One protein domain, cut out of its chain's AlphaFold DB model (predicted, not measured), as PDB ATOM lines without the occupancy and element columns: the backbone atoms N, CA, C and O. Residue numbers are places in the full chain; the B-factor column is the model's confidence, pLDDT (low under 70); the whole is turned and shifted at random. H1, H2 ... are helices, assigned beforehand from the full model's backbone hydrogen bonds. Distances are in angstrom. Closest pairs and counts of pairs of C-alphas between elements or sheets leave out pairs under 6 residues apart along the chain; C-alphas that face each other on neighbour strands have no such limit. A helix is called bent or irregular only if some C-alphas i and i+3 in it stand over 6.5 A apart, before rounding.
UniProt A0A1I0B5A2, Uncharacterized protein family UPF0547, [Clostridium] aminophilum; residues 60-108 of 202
ATOM      1  N   GLU A  60     289.047 -28.181  61.091       74.44
ATOM      2  CA  GLU A  60     289.989 -29.006  61.859       74.44
ATOM      3  C   GLU A  60     291.445 -28.801  61.424       74.44
ATOM      4  O   GLU A  60     292.353 -28.679  62.252       74.44
ATOM      5  N   VAL A  61     291.675 -28.690  60.116       79.94
ATOM      6  CA  VAL A  61     293.014 -28.481  59.556       79.94
ATOM      7  C   VAL A  61     293.497 -27.065  59.866       79.94
ATOM      8  O   VAL A  61     294.677 -26.883  60.159       79.94
ATOM      9  N   LYS A  62     292.601 -26.066  59.898       79.56
ATOM     10  CA  LYS A  62     292.952 -24.692  60.309       79.56
ATOM     11  C   LYS A  62     293.445 -24.638  61.756       79.56
ATOM     12  O   LYS A  62     294.434 -23.959  62.026       79.56
ATOM     13  N   ILE A  63     292.789 -25.360  62.666       77.50
ATOM     14  CA  ILE A  63     293.169 -25.419  64.087       77.50
ATOM     15  C   ILE A  63     294.536 -26.092  64.255       77.50
ATOM     16  O   ILE A  63     295.395 -25.564  64.965       77.50
ATOM     17  N   LEU A  64     294.771 -27.207  63.558       77.44
ATOM     18  CA  LEU A  64     296.070 -27.887  63.553       77.44
ATOM     19  C   LEU A  64     297.185 -26.975  63.028       77.44
ATOM     20  O   LEU A  64     298.248 -26.887  63.640       77.44
ATOM     21  N   LEU A  65     296.933 -26.247  61.939       81.81
ATOM     22  CA  LEU A  65     297.905 -25.338  61.332       81.81
ATOM     23  C   LEU A  65     298.214 -24.146  62.255       81.81
ATOM     24  O   LEU A  65     299.377 -23.777  62.414       81.81
ATOM     25  N   LEU A  66     297.200 -23.605  62.941       79.44
ATOM     26  CA  LEU A  66     297.366 -22.587  63.986       79.44
ATOM     27  C   LEU A  66     298.196 -23.102  65.166       79.44
ATOM     28  O   LEU A  66     299.109 -22.405  65.605       79.44
ATOM     29  N   MET A  67     297.936 -24.320  65.652       81.25
ATOM     30  CA  MET A  67     298.752 -24.930  66.706       81.25
ATOM     31  C   MET A  67     300.207 -25.095  66.264       81.25
ATOM     32  O   MET A  67     301.107 -24.683  66.993       81.25
ATOM     33  N   PHE A  68     300.450 -25.627  65.065       81.31
ATOM     34  CA  PHE A  68     301.805 -25.825  64.540       81.31
ATOM     35  C   PHE A  68     302.574 -24.519  64.317       81.31
ATOM     36  O   PHE A  68     303.801 -24.529  64.375       81.31
ATOM     37  N   LEU A  69     301.881 -23.402  64.090       81.25
ATOM     38  CA  LEU A  69     302.502 -22.095  63.869       81.25
ATOM     39  C   LEU A  69     302.725 -21.333  65.186       81.25
ATOM     40  O   LEU A  69     303.769 -20.708  65.373       81.25
ATOM     41  N   ILE A  70     301.785 -21.431  66.132       80.44
ATOM     42  CA  ILE A  70     301.861 -20.750  67.434       80.44
ATOM     43  C   ILE A  70     302.850 -21.444  68.375       80.44
ATOM     44  O   ILE A  70     303.616 -20.759  69.049       80.44
ATOM     45  N   LEU A  71     302.876 -22.780  68.424       81.88
ATOM     46  CA  LEU A  71     303.697 -23.532  69.381       81.88
ATOM     47  C   LEU A  71     305.215 -23.249  69.268       81.88
ATOM     48  O   LEU A  71     305.828 -22.940  70.289       81.88
ATOM     49  N   PRO A  72     305.851 -23.281  68.080       78.06
ATOM     50  CA  PRO A  72     307.274 -22.963  67.956       78.06
ATOM     51  C   PRO A  72     307.566 -21.479  68.194       78.06
ATOM     52  O   PRO A  72     308.620 -21.148  68.734       78.06
ATOM     53  N   LEU A  73     306.634 -20.583  67.850       79.31
ATOM     54  CA  LEU A  73     306.766 -19.153  68.127       79.31
ATOM     55  C   LEU A  73     306.736 -18.887  69.638       79.31
ATOM     56  O   LEU A  73     307.564 -18.141  70.156       79.31
ATOM     57  N   LEU A  74     305.844 -19.574  70.355       75.75
ATOM     58  CA  LEU A  74     305.765 -19.560  71.811       75.75
ATOM     59  C   LEU A  74     307.073 -20.073  72.428       75.75
ATOM     60  O   LEU A  74     307.660 -19.400  73.269       75.75
ATOM     61  N   MET A  75     307.585 -21.213  71.957       77.12
ATOM     62  CA  MET A  75     308.854 -21.777  72.436       77.12
ATOM     63  C   MET A  75     310.050 -20.855  72.153       77.12
ATOM     64  O   MET A  75     310.935 -20.723  72.998       77.12
ATOM     65  N   ALA A  76     310.068 -20.164  71.010       78.44
ATOM     66  CA  ALA A  76     311.103 -19.186  70.678       78.44
ATOM     67  C   ALA A  76     311.044 -17.942  71.581       78.44
ATOM     68  O   ALA A  76     312.090 -17.468  72.027       78.44
ATOM     69  N   VAL A  77     309.840 -17.446  71.897       72.31
ATOM     70  CA  VAL A  77     309.623 -16.345  72.856       72.31
ATOM     71  C   VAL A  77     310.089 -16.747  74.258       72.31
ATOM     72  O   VAL A  77     310.795 -15.985  74.920       72.31
ATOM     73  N   MET A  78     309.781 -17.976  74.676       62.91
ATOM     74  CA  MET A  78     310.214 -18.541  75.956       62.91
ATOM     75  C   MET A  78     311.727 -18.774  76.023       62.91
ATOM     76  O   MET A  78     312.309 -18.679  77.093       62.91
ATOM     77  N   ALA A  79     312.406 -19.028  74.904       70.75
ATOM     78  CA  ALA A  79     313.856 -19.235  74.875       70.75
ATOM     79  C   ALA A  79     314.676 -17.936  75.026       70.75
ATOM     80  O   ALA A  79     315.892 -18.000  75.228       70.75
ATOM     81  N   LEU A  80     314.053 -16.750  74.953       72.19
ATOM     82  CA  LEU A  80     314.773 -15.492  75.147       72.19
ATOM     83  C   LEU A  80     315.223 -15.356  76.615       72.19
ATOM     84  O   LEU A  80     314.391 -15.323  77.524       72.19
ATOM     85  N   PRO A  81     316.532 -15.193  76.885       62.12
ATOM     86  CA  PRO A  81     317.059 -15.088  78.249       62.12
ATOM     87  C   PRO A  81     316.558 -13.836  78.989       62.12
ATOM     88  O   PRO A  81     316.581 -13.794  80.213       62.12
ATOM     89  N   CYS A  82     316.053 -12.834  78.262       56.56
ATOM     90  CA  CYS A  82     315.386 -11.659  78.832       56.56
ATOM     91  C   CYS A  82     313.922 -11.927  79.232       56.56
ATOM     92  O   CYS A  82     313.363 -11.171  80.023       56.56
ATOM     93  N   PHE A  83     313.305 -12.980  78.693       53.12
ATOM     94  CA  PHE A  83     311.902 -13.339  78.916       53.12
ATOM     95  C   PHE A  83     311.747 -14.383  80.036       53.12
ATOM     96  O   PHE A  83     310.805 -14.321  80.831       53.12
ATOM     97  N   ASN A  84     312.737 -15.277  80.153       52.34
ATOM     98  CA  ASN A  84     312.741 -16.420  81.069       52.34
ATOM     99  C   ASN A  84     312.696 -16.088  82.562       52.34
ATOM    100  O   ASN A  84     312.337 -16.956  83.348       52.34
ATOM    101  N   PHE A  85     313.042 -14.870  82.988       55.56
ATOM    102  CA  PHE A  85     313.104 -14.603  84.424       55.56
ATOM    103  C   PHE A  85     311.767 -14.150  85.024       55.56
ATOM    104  O   PHE A  85     311.561 -14.358  86.213       55.56
ATOM    105  N   VAL A  86     310.853 -13.524  84.257       56.41
ATOM    106  CA  VAL A  86     309.643 -12.931  84.872       56.41
ATOM    107  C   VAL A  86     308.372 -12.876  84.000       56.41
ATOM    108  O   VAL A  86     307.321 -12.533  84.526       56.41
ATOM    109  N   PHE A  87     308.400 -13.223  82.708       59.91
ATOM    110  CA  PHE A  87     307.212 -13.088  81.836       59.91
ATOM    111  C   PHE A  87     306.790 -14.380  81.125       59.91
ATOM    112  O   PHE A  87     305.881 -14.350  80.303       59.91
ATOM    113  N   GLY A  88     307.420 -15.517  81.422       62.44
ATOM    114  CA  GLY A  88     307.233 -16.727  80.623       62.44
ATOM    115  C   GLY A  88     305.884 -17.431  80.806       62.44
ATOM    116  O   GLY A  88     305.276 -17.856  79.831       62.44
ATOM    117  N   LEU A  89     305.383 -17.571  82.036       69.88
ATOM    118  CA  LEU A  89     304.247 -18.473  82.277       69.88
ATOM    119  C   LEU A  89     302.871 -17.827  82.031       69.88
ATOM    120  O   LEU A  89     301.965 -18.486  81.532       69.88
ATOM    121  N   GLU A  90     302.706 -16.541  82.344       70.00
ATOM    122  CA  GLU A  90     301.421 -15.834  82.216       70.00
ATOM    123  C   GLU A  90     300.856 -15.764  80.785       70.00
ATOM    124  O   GLU A  90     299.695 -16.137  80.599       70.00
ATOM    125  N   PRO A  91     301.609 -15.336  79.749       71.44
ATOM    126  CA  PRO A  91     301.060 -15.251  78.398       71.44
ATOM    127  C   PRO A  91     300.751 -16.640  77.834       71.44
ATOM    128  O   PRO A  91     299.778 -16.802  77.104       71.44
ATOM    129  N   VAL A  92     301.527 -17.657  78.221       76.62
ATOM    130  CA  VAL A  92     301.272 -19.055  77.856       76.62
ATOM    131  C   VAL A  92     299.955 -19.533  78.464       76.62
ATOM    132  O   VAL A  92     299.153 -20.140  77.758       76.62
ATOM    133  N   LEU A  93     299.687 -19.217  79.734       77.81
ATOM    134  CA  LEU A  93     298.423 -19.561  80.389       77.81
ATOM    135  C   LEU A  93     297.231 -18.819  79.776       77.81
ATOM    136  O   LEU A  93     296.189 -19.439  79.573       77.81
ATOM    137  N   LEU A  94     297.376 -17.539  79.419       76.62
ATOM    138  CA  LEU A  94     296.318 -16.779  78.740       76.62
ATOM    139  C   LEU A  94     296.019 -17.330  77.342       76.62
ATOM    140  O   LEU A  94     294.852 -17.502  76.992       76.62
ATOM    141  N   ILE A  95     297.053 -17.658  76.562       80.50
ATOM    142  CA  ILE A  95     296.892 -18.285  75.243       80.50
ATOM    143  C   ILE A  95     296.247 -19.666  75.397       80.50
ATOM    144  O   ILE A  95     295.306 -19.981  74.674       80.50
ATOM    145  N   CYS A  96     296.685 -20.465  76.372       81.38
ATOM    146  CA  CYS A  96     296.113 -21.781  76.644       81.38
ATOM    147  C   CYS A  96     294.633 -21.677  77.048       81.38
ATOM    148  O   CYS A  96     293.791 -22.375  76.490       81.38
ATOM    149  N   MET A  97     294.282 -20.736  77.932       81.06
ATOM    150  CA  MET A  97     292.894 -20.433  78.302       81.06
ATOM    151  C   MET A  97     292.055 -19.990  77.095       81.06
ATOM    152  O   MET A  97     290.895 -20.385  76.979       81.06
ATOM    153  N   PHE A  98     292.625 -19.203  76.179       79.81
ATOM    154  CA  PHE A  98     291.933 -18.756  74.970       79.81
ATOM    155  C   PHE A  98     291.693 -19.905  73.980       79.81
ATOM    156  O   PHE A  98     290.594 -20.038  73.444       79.81
ATOM    157  N   VAL A  99     292.689 -20.772  73.779       82.75
ATOM    158  CA  VAL A  99     292.572 -21.970  72.933       82.75
ATOM    159  C   VAL A  99     291.565 -22.956  73.523       82.75
ATOM    160  O   VAL A  99     290.714 -23.462  72.796       82.75
ATOM    161  N   LEU A 100     291.595 -23.181  74.840       80.31
ATOM    162  CA  LEU A 100     290.608 -24.014  75.532       80.31
ATOM    163  C   LEU A 100     289.194 -23.435  75.406       80.31
ATOM    164  O   LEU A 100     288.252 -24.191  75.172       80.31
ATOM    165  N   ARG A 101     289.041 -22.104  75.470       76.56
ATOM    166  CA  ARG A 101     287.763 -21.430  75.198       76.56
ATOM    167  C   ARG A 101     287.283 -21.713  73.780       76.56
ATOM    168  O   ARG A 101     286.152 -22.160  73.615       76.56
ATOM    169  N   TYR A 102     288.141 -21.490  72.786       76.81
ATOM    170  CA  TYR A 102     287.816 -21.702  71.376       76.81
ATOM    171  C   TYR A 102     287.448 -23.165  71.073       76.81
ATOM    172  O   TYR A 102     286.483 -23.435  70.359       76.81
ATOM    173  N   ALA A 103     288.163 -24.121  71.672       77.62
ATOM    174  CA  ALA A 103     287.846 -25.541  71.557       77.62
ATOM    175  C   ALA A 103     286.499 -25.879  72.224       77.62
ATOM    176  O   ALA A 103     285.685 -26.597  71.646       77.62
ATOM    177  N   SER A 104     286.231 -25.325  73.413       73.19
ATOM    178  CA  SER A 104     284.988 -25.572  74.156       73.19
ATOM    179  C   SER A 104     283.740 -25.049  73.439       73.19
ATOM    180  O   SER A 104     282.726 -25.748  73.424       73.19
ATOM    181  N   SER A 105     283.823 -23.887  72.779       70.94
ATOM    182  CA  SER A 105     282.712 -23.326  71.997       70.94
ATOM    183  C   SER A 105     282.351 -24.166  70.772       70.94
ATOM    184  O   SER A 105     281.197 -24.155  70.357       70.94
ATOM    185  N   ASN A 106     283.307 -24.921  70.221       71.69
ATOM    186  CA  ASN A 106     283.055 -25.811  69.087       71.69
ATOM    187  C   ASN A 106     282.610 -27.219  69.519       71.69
ATOM    188  O   ASN A 106     281.869 -27.861  68.781       71.69
ATOM    189  N   LEU A 107     283.033 -27.709  70.694       74.06
ATOM    190  CA  LEU A 107     282.698 -29.069  71.148       74.06
ATOM    191  C   LEU A 107     281.327 -29.190  71.831       74.06
ATOM    192  O   LEU A 107     280.691 -30.236  71.725       74.06
ATOM    193  N   PHE A 108     280.872 -28.166  72.556       63.44
ATOM    194  CA  PHE A 108     279.643 -28.241  73.354       63.44
ATOM    195  C   PHE A 108     278.534 -27.376  72.754       63.44
ATOM    196  O   PHE A 108     278.217 -26.290  73.236       63.44
TER     197      PHE A 108
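AT A GLANCE: This is residues 60 to 108 of the 202 residues of the protein "Uncharacterized protein family UPF0547" of [Clostridium] aminophilum (UniProt A0A1I0B5A2). Two long helices, H1 and then H2, run side by side in opposite ways, nearly parallel in line but with few close approaches, and a loop at one end joins them into a loose, narrow U. Residues 81 to 86 of that loop stick out beyond the helices. The printed part has 49 residues with two named helices and no named strand; its class is all helix. It is loose, with a radius of gyration of the C-alphas of 12.7 A, and spans 39 by 18 by 6 A, a rod.

IN THESE COORDINATES: Find C-alpha 60 at (289.989, -29.006, 61.859); from there H1, residues 60 to 78, runs 26.8 A. It is neither bent nor irregular, but only just: C-alphas 69 and 72 are 6.3 A apart. H2, residues 89 to 107, runs 26.5 A to C-alpha 107 at (282.698, -29.069, 71.148).

HOW THE PARTS SIT: Look at Leu 74 and Val 92: their C-alphas, the closest of H1 and H2, are 7.5 A apart. The helices are close but not clearly touching, at a shallow tilt of 6 degrees, opposite ways. O i to N i+4 pairs are within hydrogen-bond range in 13 of 15 cases in H1 and 14 of 15 in H2.

THE WHOLE: The C-alphas farthest apart, those of Pro 81 and Phe 108, are 40.0 A apart. The printed part has no cut, and the link from H1 to H2 is short. Look for pLDDT under 70 at residue 78, residues 81 to 89 and residue 108.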